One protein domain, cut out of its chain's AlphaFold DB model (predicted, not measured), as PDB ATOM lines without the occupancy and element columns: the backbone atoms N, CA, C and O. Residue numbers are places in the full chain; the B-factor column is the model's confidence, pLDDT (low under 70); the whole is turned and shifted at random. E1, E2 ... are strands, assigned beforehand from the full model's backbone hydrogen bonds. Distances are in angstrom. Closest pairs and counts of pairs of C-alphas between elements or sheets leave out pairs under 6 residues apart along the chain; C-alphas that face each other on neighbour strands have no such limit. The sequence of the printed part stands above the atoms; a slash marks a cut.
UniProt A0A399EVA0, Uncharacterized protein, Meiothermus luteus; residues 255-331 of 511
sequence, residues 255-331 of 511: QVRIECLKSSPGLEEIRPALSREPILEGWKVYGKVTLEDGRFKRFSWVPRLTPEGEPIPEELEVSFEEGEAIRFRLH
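Overview. This is residues 255 to 331 of the 511 residues of an uncharacterized protein of Meiothermus luteus (UniProt A0A399EVA0). What shape does the backbone make? It is a small, elongated sandwich of two three-stranded sheets face to face, E1, E6 and E5 in the one and E2, E3 and E4 in the other, their strands crossed at 33 degrees. Two long loops, residues 272 to 284 and residues 302 to 313, reach toward one end of the long axis, and the turns E1 to E2, E3 to E4 and E5 to E6 lie toward the other. What is it made of? The printed part has 77 residues, with no named helix and six named strands, E1 to E6 in that order; the class is all strand, with under half of the residues in named elements, and both sheets, in the orders E1, E6, E5 and E2, E3, E4, are antiparallel. How large is it? It is compact, with a radius of gyration of the C-alphas of 13.0 A, and spans 41 by 23 by 18 A.

Arrangement. Which strand is the neighbour of the first? E1, residues 256 to 260, is an edge strand and the antiparallel neighbour of the inner strand E6, residues 325 to 331, at 142 degrees; N 259 and O 329 are within hydrogen-bond range at 2.9 A. On the other side of E6 is the edge strand E5, residues 314 to 319, antiparallel at 160 degrees, with N 316 and O 328 at 2.9 A. E5 and E6 form a hairpin, and this sheet is strongly twisted, its C-alphas up to 4.7 A off the best plane. How is the second sheet built? E2, residues 267 to 271, E3, residues 285 to 291, and E4, residues 296 to 301, form a meander, each strand the antiparallel neighbour of the one before. E2 and E3 are a hairpin at 166 degrees, with N 271 and O 288 at 2.8 A. E3 and E4 are a hairpin at 153 degrees, with N 287 and O 299 at 2.9 A. How do the sheets meet? They form a sandwich, two sheets face to face, with 28 pairs of C-alphas within 10 A and best planes 17 degrees apart. The closest C-alphas of E4 and E5 are those of Phe 299 and Val 318, 7.1 A apart, and those of E1 and E2 are Ile 258 and Ile 270, 7.7 A apart. E1 and E4 are apart, and E3 and E6 are only just apart, with their closest C-alphas at 8.0 A.

Along the chain. Where do the first strands run? E1 begins at C-alpha 256, at (28.898, -34.031, 52.496), and runs 12.9 A to residue 260. E2 is 11.6 A long from residue 267 to residue 271. Where are the later strands? E3 begins at C-alpha 285, at (36.301, -38.010, 45.351), and is 20.4 A long; E4, residues 296 to 301, is 16.7 A long. E5, residues 314 to 319, measures 16.3 A, and E6 runs 19.5 A to C-alpha 331 at (28.853, -28.683, 50.779).

Size, cuts and confidence. Which C-alphas are farthest apart? Those of Asp 293 and Glu 308, at 42.7 A. The first and last printed C-alphas, of Gln 255 and His 331, are 8.2 A apart. Which links are long? The links E2 to E3, 13 residues, and E4 to E5, 12 residues, are long; within the latter, residues 304 to 305 pair antiparallel with residues 311 to 312. The link E1 to E2 is short, the links E3 to E4 and E5 to E6 are tight, and the printed part has no cut. Where is confidence low? The mean pLDDT of the printed part is 83.8, and residues 263 to 266, 292 to 295, 297 and 321 to 322 are under 70.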
ATOM      1  N   GLN A 255      30.278 -36.221  55.948       88.31
ATOM      2  CA  GLN A 255      30.958 -34.962  55.645       88.31
ATOM      3  C   GLN A 255      30.381 -34.198  54.454       88.31
ATOM      4  O   GLN A 255      30.891 -33.119  54.192       88.31
ATOM      5  N   VAL A 256      29.387 -34.711  53.711       91.56
ATOM      6  CA  VAL A 256      28.898 -34.031  52.496       91.56
ATOM      7  C   VAL A 256      27.388 -33.865  52.512       91.56
ATOM      8  O   VAL A 256      26.633 -34.831  52.616       91.56
ATOM      9  N   ARG A 257      26.949 -32.622  52.341       91.62
ATOM     10  CA  ARG A 257      25.557 -32.242  52.126       91.62
ATOM     11  C   ARG A 257      25.383 -31.799  50.678       91.62
ATOM     12  O   ARG A 257      26.152 -30.989  50.174       91.62
ATOM     13  N   ILE A 258      24.343 -32.314  50.034       91.38
ATOM     14  CA  ILE A 258      23.997 -31.980  48.653       91.38
ATOM     15  C   ILE A 258      22.884 -30.933  48.657       91.38
ATOM     16  O   ILE A 258      21.907 -31.068  49.393       91.38
ATOM     17  N   GLU A 259      23.033 -29.916  47.822       91.44
ATOM     18  CA  GLU A 259      22.020 -28.915  47.503       91.44
ATOM     19  C   GLU A 259      21.713 -29.015  46.003       91.44
ATOM     20  O   GLU A 259      22.581 -28.757  45.172       91.44
ATOM     21  N   CYS A 260      20.500 -29.416  45.626       89.00
ATOM     22  CA  CYS A 260      20.104 -29.421  44.217       89.00
ATOM     23  C   CYS A 260      19.822 -27.985  43.762       89.00
ATOM     24  O   CYS A 260      19.001 -27.301  44.367       89.00
ATOM     25  N   LEU A 261      20.486 -27.538  42.694       86.56
ATOM     26  CA  LEU A 261      20.381 -26.156  42.205       86.56
ATOM     27  C   LEU A 261      19.194 -25.959  41.254       86.56
ATOM     28  O   LEU A 261      18.700 -24.845  41.092       86.56
ATOM     29  N   LYS A 262      18.736 -27.037  40.612       78.19
ATOM     30  CA  LYS A 262      17.520 -27.069  39.796       78.19
ATOM     31  C   LYS A 262      16.716 -28.321  40.128       78.19
ATOM     32  O   LYS A 262      17.291 -29.387  40.338       78.19
ATOM     33  N   SER A 263      15.393 -28.187  40.154       65.44
ATOM     34  CA  SER A 263      14.487 -29.333  40.232       65.44
ATOM     35  C   SER A 263      14.559 -30.101  38.917       65.44
ATOM     36  O   SER A 263      14.054 -29.632  37.899       65.44
ATOM     37  N   SER A 264      15.216 -31.257  38.933       69.88
ATOM     38  CA  SER A 264      15.328 -32.131  37.767       69.88
ATOM     39  C   SER A 264      14.289 -33.252  37.873       69.88
ATOM     40  O   SER A 264      14.414 -34.083  38.779       69.88
ATOM     41  N   PRO A 265      13.258 -33.286  37.005       64.69
ATOM     42  CA  PRO A 265      12.330 -34.413  36.958       64.69
ATOM     43  C   PRO A 265      13.108 -35.691  36.621       64.69
ATOM     44  O   PRO A 265      14.013 -35.661  35.789       64.69
ATOM     45  N   GLY A 266      12.794 -36.794  37.304       67.50
ATOM     46  CA  GLY A 266      13.488 -38.065  37.110       67.50
ATOM     47  C   GLY A 266      14.771 -38.247  37.925       67.50
ATOM     48  O   GLY A 266      15.489 -39.203  37.671       67.50
ATOM     49  N   LEU A 267      15.101 -37.384  38.895       76.69
ATOM     50  CA  LEU A 267      16.242 -37.601  39.798       76.69
ATOM     51  C   LEU A 267      15.870 -38.529  40.972       76.69
ATOM     52  O   LEU A 267      15.126 -38.125  41.860       76.69
ATOM     53  N   GLU A 268      16.473 -39.721  41.045       76.88
ATOM     54  CA  GLU A 268      16.275 -40.660  42.165       76.88
ATOM     55  C   GLU A 268      17.234 -40.372  43.333       76.88
ATOM     56  O   GLU A 268      16.817 -40.213  44.485       76.88
ATOM     57  N   GLU A 269      18.544 -40.326  43.062       83.88
ATOM     58  CA  GLU A 269      19.571 -40.226  44.104       83.88
ATOM     59  C   GLU A 269      20.862 -39.565  43.602       83.88
ATOM     60  O   GLU A 269      21.369 -39.874  42.524       83.88
ATOM     61  N   ILE A 270      21.464 -38.720  44.446       84.81
ATOM     62  CA  ILE A 270      22.849 -38.260  44.296       84.81
ATOM     63  C   ILE A 270      23.665 -38.829  45.458       84.81
ATOM     64  O   ILE A 270      23.402 -38.527  46.622       84.81
ATOM     65  N   ARG A 271      24.680 -39.633  45.139       87.44
ATOM     66  CA  ARG A 271      25.700 -40.102  46.081       87.44
ATOM     67  C   ARG A 271      26.954 -39.251  45.904       87.44
ATOM     68  O   ARG A 271      27.595 -39.352  44.857       87.44
ATOM     69  N   PRO A 272      27.324 -38.424  46.895       88.19
ATOM     70  CA  PRO A 272      28.438 -37.492  46.747       88.19
ATOM     71  C   PRO A 272      29.804 -38.188  46.814       88.19
ATOM     72  O   PRO A 272      30.779 -37.683  46.269       88.19
ATOM     73  N   ALA A 273      29.863 -39.354  47.457       85.81
ATOM     74  CA  ALA A 273      31.033 -40.213  47.550       85.81
ATOM     75  C   ALA A 273      30.597 -41.681  47.420       85.81
ATOM     76  O   ALA A 273      29.483 -42.034  47.812       85.81
ATOM     77  N   LEU A 274      31.460 -42.531  46.865       77.25
ATOM     78  CA  LEU A 274      31.248 -43.982  46.775       77.25
ATOM     79  C   LEU A 274      31.914 -44.757  47.925       77.25
ATOM     80  O   LEU A 274      31.523 -45.889  48.192       77.25
ATOM     81  N   SER A 275      32.881 -44.138  48.610       75.69
ATOM     82  CA  SER A 275      33.529 -44.665  49.819       75.69
ATOM     83  C   SER A 275      32.874 -44.096  51.083       75.69
ATOM     84  O   SER A 275      32.265 -43.026  51.039       75.69
ATOM     85  N   ARG A 276      32.989 -44.821  52.205       78.50
ATOM     86  CA  ARG A 276      32.564 -44.368  53.547       78.50
ATOM     87  C   ARG A 276      33.665 -43.652  54.329       78.50
ATOM     88  O   ARG A 276      33.400 -43.178  55.432       78.50
ATOM     89  N   GLU A 277      34.878 -43.660  53.797       83.56
ATOM     90  CA  GLU A 277      36.057 -43.094  54.440       83.56
ATOM     91  C   GLU A 277      35.970 -41.570  54.537       83.56
ATOM     92  O   GLU A 277      35.303 -40.937  53.714       83.56
ATOM     93  N   PRO A 278      36.681 -40.962  55.499       88.38
ATOM     94  CA  PRO A 278      36.806 -39.523  55.550       88.38
ATOM     95  C   PRO A 278      37.337 -38.922  54.243       88.38
ATOM     96  O   PRO A 278      38.320 -39.388  53.667       88.38
ATOM     97  N   ILE A 279      36.693 -37.849  53.791       90.69
ATOM     98  CA  ILE A 279      37.116 -37.065  52.633       90.69
ATOM     99  C   ILE A 279      38.225 -36.106  53.064       90.69
ATOM    100  O   ILE A 279      38.065 -35.381  54.049       90.69
ATOM    101  N   LEU A 280      39.312 -36.076  52.297       92.25
ATOM    102  CA  LEU A 280      40.494 -35.248  52.534       92.25
ATOM    103  C   LEU A 280      40.568 -34.120  51.498       92.25
ATOM    104  O   LEU A 280      40.211 -34.332  50.340       92.25
ATOM    105  N   GLU A 281      41.040 -32.940  51.894       92.12
ATOM    106  CA  GLU A 281      41.306 -31.825  50.978       92.12
ATOM    107  C   GLU A 281      42.254 -32.225  49.842       92.12
ATOM    108  O   GLU A 281      43.228 -32.944  50.055       92.12
ATOM    109  N   GLY A 282      41.975 -31.766  48.620       84.25
ATOM    110  CA  GLY A 282      42.837 -32.015  47.459       84.25
ATOM    111  C   GLY A 282      42.733 -33.429  46.875       84.25
ATOM    112  O   GLY A 282      43.232 -33.673  45.777       84.25
ATOM    113  N   TRP A 283      42.032 -34.350  47.543       84.19
ATOM    114  CA  TRP A 283      41.822 -35.706  47.041       84.19
ATOM    115  C   TRP A 283      40.632 -35.799  46.097       84.19
ATOM    116  O   TRP A 283      39.551 -35.276  46.350       84.19
ATOM    117  N   LYS A 284      40.802 -36.546  45.008       89.00
ATOM    118  CA  LYS A 284      39.712 -36.803  44.070       89.00
ATOM    119  C   LYS A 284      38.680 -37.745  44.692       89.00
ATOM    120  O   LYS A 284      38.973 -38.904  44.973       89.00
ATOM    121  N   VAL A 285      37.454 -37.257  44.849       84.44
ATOM    122  CA  VAL A 285      36.301 -38.010  45.351       84.44
ATOM    123  C   VAL A 285      35.407 -38.394  44.181       84.44
ATOM    124  O   VAL A 285      35.107 -37.574  43.314       84.44
ATOM    125  N   TYR A 286      34.957 -39.646  44.157       83.00
ATOM    126  CA  TYR A 286      34.056 -40.164  43.130       83.00
ATOM    127  C   TYR A 286      32.637 -40.277  43.670       83.00
ATOM    128  O   TYR A 286      32.429 -40.870  44.727       83.00
ATOM    129  N   GLY A 287      31.673 -39.749  42.922       83.88
ATOM    130  CA  GLY A 287      30.247 -39.805  43.222       83.88
ATOM    131  C   GLY A 287      29.433 -40.413  42.080       83.88
ATOM    132  O   GLY A 287      29.961 -40.786  41.028       83.88
ATOM    133  N   LYS A 288      28.123 -40.535  42.296       84.56
ATOM    134  CA  LYS A 288      27.168 -41.121  41.348       84.56
ATOM    135  C   LYS A 288      25.831 -40.391  41.406       84.56
ATOM    136  O   LYS A 288      25.299 -40.173  42.488       84.56
ATOM    137  N   VAL A 289      25.277 -40.072  40.244       83.56
ATOM    138  CA  VAL A 289      23.893 -39.612  40.073       83.56
ATOM    139  C   VAL A 289      23.084 -40.755  39.476       83.56
ATOM    140  O   VAL A 289      23.549 -41.381  38.526       83.56
ATOM    141  N   THR A 290      21.907 -41.030  40.031       78.00
ATOM    142  CA  THR A 290      20.969 -42.065  39.571       78.00
ATOM    143  C   THR A 290      19.619 -41.419  39.281       78.00
ATOM    144  O   THR A 290      19.134 -40.622  40.088       78.00
ATOM    145  N   LEU A 291      19.045 -41.743  38.127       76.38
ATOM    146  CA  LEU A 291      17.725 -41.300  37.689       76.38
ATOM    147  C   LEU A 291      16.652 -42.341  38.056       76.38
ATOM    148  O   LEU A 291      16.970 -43.508  38.267       76.38
ATOM    149  N   GLU A 292      15.385 -41.933  38.109       68.69
ATOM    150  CA  GLU A 292      14.230 -42.772  38.480       68.69
ATOM    151  C   GLU A 292      14.035 -43.974  37.541       68.69
ATOM    152  O   GLU A 292      13.606 -45.050  37.971       68.69
ATOM    153  N   ASP A 293      14.421 -43.828  36.273       56.06
ATOM    154  CA  ASP A 293      14.422 -44.898  35.269       56.06
ATOM    155  C   ASP A 293      15.547 -45.938  35.479       56.06
ATOM    156  O   ASP A 293      15.560 -46.997  34.849       56.06
ATOM    157  N   GLY A 294      16.472 -45.688  36.413       53.47
ATOM    158  CA  GLY A 294      17.598 -46.554  36.754       53.47
ATOM    159  C   GLY A 294      18.893 -46.284  35.980       53.47
ATOM    160  O   GLY A 294      19.904 -46.943  36.266       53.47
ATOM    161  N   ARG A 295      18.917 -45.330  35.040       69.50
ATOM    162  CA  ARG A 295      20.165 -44.840  34.434       69.50
ATOM    163  C   ARG A 295      21.000 -44.124  35.489       69.50
ATOM    164  O   ARG A 295      20.492 -43.529  36.438       69.50
ATOM    165  N   PHE A 296      22.320 -44.189  35.346       74.06
ATOM    166  CA  PHE A 296      23.221 -43.505  36.263       74.06
ATOM    167  C   PHE A 296      24.482 -43.018  35.570       74.06
ATOM    168  O   PHE A 296      24.927 -43.601  34.584       74.06
ATOM    169  N   LYS A 297      25.097 -41.983  36.137       69.31
ATOM    170  CA  LYS A 297      26.379 -41.459  35.674       69.31
ATOM    171  C   LYS A 297      27.272 -41.130  36.859       69.31
ATOM    172  O   LYS A 297      26.829 -40.583  37.871       69.31
ATOM    173  N   ARG A 298      28.538 -41.531  36.756       79.44
ATOM    174  CA  ARG A 298      29.560 -41.226  37.761       79.44
ATOM    175  C   ARG A 298      30.130 -39.837  37.504       79.44
ATOM    176  O   ARG A 298      30.233 -39.403  36.359       79.44
ATOM    177  N   PHE A 299      30.528 -39.172  38.575       84.56
ATOM    178  CA  PHE A 299      31.231 -37.896  38.524       84.56
ATOM    179  C   PHE A 299      32.404 -37.917  39.496       84.56
ATOM    180  O   PHE A 299      32.504 -38.793  40.358       84.56
ATOM    181  N   SER A 300      33.299 -36.949  39.360       87.31
ATOM    182  CA  SER A 300      34.389 -36.757  40.307       87.31
ATOM    183  C   SER A 300      34.544 -35.292  40.653       87.31
ATOM    184  O   SER A 300      34.317 -34.442  39.796       87.31
ATOM    185  N   TRP A 301      34.975 -35.021  41.873       92.31
ATOM    186  CA  TRP A 301      35.192 -33.675  42.386       92.31
ATOM    187  C   TRP A 301      36.357 -33.674  43.371       92.31
ATOM    188  O   TRP A 301      36.813 -34.736  43.796       92.31
ATOM    189  N   VAL A 302      36.869 -32.490  43.690       92.50
ATOM    190  CA  VAL A 302      37.980 -32.313  44.626       92.50
ATOM    191  C   VAL A 302      37.520 -31.330  45.700       92.50
ATOM    192  O   VAL A 302      37.196 -30.198  45.354       92.50
ATOM    193  N   PRO A 303      37.446 -31.737  46.977       92.06
ATOM    194  CA  PRO A 303      37.112 -30.844  48.073       92.06
ATOM    195  C   PRO A 303      38.248 -29.837  48.264       92.06
ATOM    196  O   PRO A 303      39.425 -30.211  48.327       92.06
ATOM    197  N   ARG A 304      37.892 -28.563  48.384       91.88
ATOM    198  CA  ARG A 304      38.839 -27.463  48.573       91.88
ATOM    199  C   ARG A 304      38.443 -26.662  49.798       91.88
ATOM    200  O   ARG A 304      37.256 -26.469  50.055       91.88
ATOM    201  N   LEU A 305      39.423 -26.199  50.561       93.19
ATOM    202  CA  LEU A 305      39.185 -25.249  51.636       93.19
ATOM    203  C   LEU A 305      39.943 -23.950  51.364       93.19
ATOM    204  O   LEU A 305      40.926 -23.918  50.623       93.19
ATOM    205  N   THR A 306      39.479 -22.861  51.964       91.06
ATOM    206  CA  THR A 306      40.210 -21.594  51.986       91.06
ATOM    207  C   THR A 306      41.511 -21.740  52.795       91.06
ATOM    208  O   THR A 306      41.688 -22.727  53.530       91.06
ATOM    209  N   PRO A 307      42.443 -20.775  52.706       86.81
ATOM    210  CA  PRO A 307      43.624 -20.747  53.569       86.81
ATOM    211  C   PRO A 307      43.276 -20.832  55.064       86.81
ATOM    212  O   PRO A 307      43.939 -21.546  55.815       86.81
ATOM    213  N   GLU A 308      42.179 -20.199  55.479       87.12
ATOM    214  CA  GLU A 308      41.680 -20.178  56.858       87.12
ATOM    215  C   GLU A 308      41.085 -21.524  57.293       87.12
ATOM    216  O   GLU A 308      41.027 -21.806  58.493       87.12
ATOM    217  N   GLY A 309      40.709 -22.379  56.336       88.56
ATOM    218  CA  GLY A 309      40.122 -23.694  56.576       88.56
ATOM    219  C   GLY A 309      38.606 -23.754  56.408       88.56
ATOM    220  O   GLY A 309      37.977 -24.674  56.930       88.56
ATOM    221  N   GLU A 310      38.003 -22.800  55.699       92.81
ATOM    222  CA  GLU A 310      36.571 -22.827  55.398       92.81
ATOM    223  C   GLU A 310      36.299 -23.657  54.132       92.81
ATOM    224  O   GLU A 310      37.014 -23.510  53.142       92.81
ATOM    225  N   PRO A 311      35.294 -24.548  54.117       93.69
ATOM    226  CA  PRO A 311      35.010 -25.379  52.950       93.69
ATOM    227  C   PRO A 311      34.427 -24.561  51.794       93.69
ATOM    228  O   PRO A 311      33.474 -23.805  51.981       93.69
ATOM    229  N   ILE A 312      34.954 -24.771  50.585       93.62
ATOM    230  CA  ILE A 312      34.479 -24.138  49.350       93.62
ATOM    231  C   ILE A 312      33.446 -25.071  48.699       93.62
ATOM    232  O   ILE A 312      33.798 -26.184  48.308       93.62
ATOM    233  N   PRO A 313      32.163 -24.676  48.580       93.44
ATOM    234  CA  PRO A 313      31.161 -25.528  47.950       93.44
ATOM    235  C   PRO A 313      31.465 -25.779  46.469       93.44
ATOM    236  O   PRO A 313      31.735 -24.844  45.719       93.44
ATOM    237  N   GLU A 314      31.347 -27.033  46.033       92.81
ATOM    238  CA  GLU A 314      31.632 -27.427  44.649       92.81
ATOM    239  C   GLU A 314      30.339 -27.578  43.850       92.81
ATOM    240  O   GLU A 314      29.477 -28.389  44.195       92.81
ATOM    241  N   GLU A 315      30.193 -26.810  42.773       94.50
ATOM    242  CA  GLU A 315      29.071 -26.940  41.844       94.50
ATOM    243  C   GLU A 315      29.413 -27.897  40.709       94.50
ATOM    244  O   GLU A 315      30.455 -27.787  40.067       94.50
ATOM    245  N   LEU A 316      28.513 -28.843  40.457       92.50
ATOM    246  CA  LEU A 316      28.693 -29.883  39.457       92.50
ATOM    247  C   LEU A 316      27.460 -29.988  38.569       92.50
ATOM    248  O   LEU A 316      26.319 -29.851  39.018       92.50
ATOM    249  N   GLU A 317      27.717 -30.296  37.303       92.69
ATOM    250  CA  GLU A 317      26.706 -30.695  36.336       92.69
ATOM    251  C   GLU A 317      27.027 -32.096  35.821       92.69
ATOM    252  O   GLU A 317      28.148 -32.383  35.399       92.69
ATOM    253  N   VAL A 318      26.024 -32.970  35.853       87.62
ATOM    254  CA  VAL A 318      26.104 -34.308  35.273       87.62
ATOM    255  C   VAL A 318      25.048 -34.423  34.187       87.62
ATOM    256  O   VAL A 318      23.855 -34.476  34.484       87.62
ATOM    257  N   SER A 319      25.505 -34.456  32.936       87.00
ATOM    258  CA  SER A 319      24.646 -34.523  31.749       87.00
ATOM    259  C   SER A 319      24.556 -35.958  31.216       87.00
ATOM    260  O   SER A 319      25.577 -36.643  31.126       87.00
ATOM    261  N   PHE A 320      23.363 -36.421  30.869       75.19
ATOM    262  CA  PHE A 320      23.073 -37.736  30.295       75.19
ATOM    263  C   PHE A 320      22.928 -37.641  28.768       75.19
ATOM    264  O   PHE A 320      22.770 -36.553  28.217       75.19
ATOM    265  N   GLU A 321      23.046 -38.773  28.072       68.12
ATOM    266  CA  GLU A 321      23.073 -38.815  26.598       68.12
ATOM    267  C   GLU A 321      21.740 -38.403  25.954       68.12
ATOM    268  O   GLU A 321      21.734 -37.901  24.835       68.12
ATOM    269  N   GLU A 322      20.626 -38.529  26.681       67.31
ATOM    270  CA  GLU A 322      19.288 -38.112  26.237       67.31
ATOM    271  C   GLU A 322      18.975 -36.637  26.574       67.31
ATOM    272  O   GLU A 322      17.864 -36.158  26.349       67.31
ATOM    273  N   GLY A 323      19.976 -35.876  27.038       70.56
ATOM    274  CA  GLY A 323      19.903 -34.423  27.214       70.56
ATOM    275  C   GLY A 323      19.548 -33.950  28.626       70.56
ATOM    276  O   GLY A 323      19.506 -32.741  28.868       70.56
ATOM    277  N   GLU A 324      19.329 -34.852  29.585       80.19
ATOM    278  CA  GLU A 324      19.079 -34.481  30.978       80.19
ATOM    279  C   GLU A 324      20.356 -33.965  31.643       80.19
ATOM    280  O   GLU A 324      21.393 -34.622  31.617       80.19
ATOM    281  N   ALA A 325      20.283 -32.808  32.302       86.38
ATOM    282  CA  ALA A 325      21.394 -32.248  33.065       86.38
ATOM    283  C   ALA A 325      20.996 -32.060  34.530       86.38
ATOM    284  O   ALA A 325      20.084 -31.295  34.857       86.38
ATOM    285  N   ILE A 326      21.702 -32.749  35.425       87.88
ATOM    286  CA  ILE A 326      21.502 -32.646  36.872       87.88
ATOM    287  C   ILE A 326      22.551 -31.690  37.437       87.88
ATOM    288  O   ILE A 326      23.744 -31.991  37.400       87.88
ATOM    289  N   ARG A 327      22.104 -30.544  37.965       92.38
ATOM    290  CA  ARG A 327      22.966 -29.531  38.598       92.38
ATOM    291  C   ARG A 327      22.799 -29.528  40.108       92.38
ATOM    292  O   ARG A 327      21.690 -29.344  40.617       92.38
ATOM    293  N   PHE A 328      23.902 -29.674  40.824       93.81
ATOM    294  CA  PHE A 328      23.911 -29.713  42.281       93.81
ATOM    295  C   PHE A 328      25.197 -29.112  42.842       93.81
ATOM    296  O   PHE A 328      26.229 -29.070  42.178       93.81
ATOM    297  N   ARG A 329      25.116 -28.654  44.087       95.06
ATOM    298  CA  ARG A 329      26.221 -28.112  44.866       95.06
ATOM    299  C   ARG A 329      26.539 -29.044  46.028       95.06
ATOM    300  O   ARG A 329      25.643 -29.513  46.734       95.06
ATOM    301  N   LEU A 330      27.820 -29.314  46.226       94.69
ATOM    302  CA  LEU A 330      28.348 -30.145  47.298       94.69
ATOM    303  C   LEU A 330      28.946 -29.262  48.387       94.69
ATOM    304  O   LEU A 330      29.959 -28.601  48.187       94.69
ATOM    305  N   HIS A 331      28.328 -29.288  49.560       93.62
ATOM    306  CA  HIS A 331      28.853 -28.683  50.779       93.62
ATOM    307  C   HIS A 331      29.605 -29.757  51.548       93.62
ATOM    308  O   HIS A 331      28.998 -30.769  51.901       93.62
TER     309      HIS A 331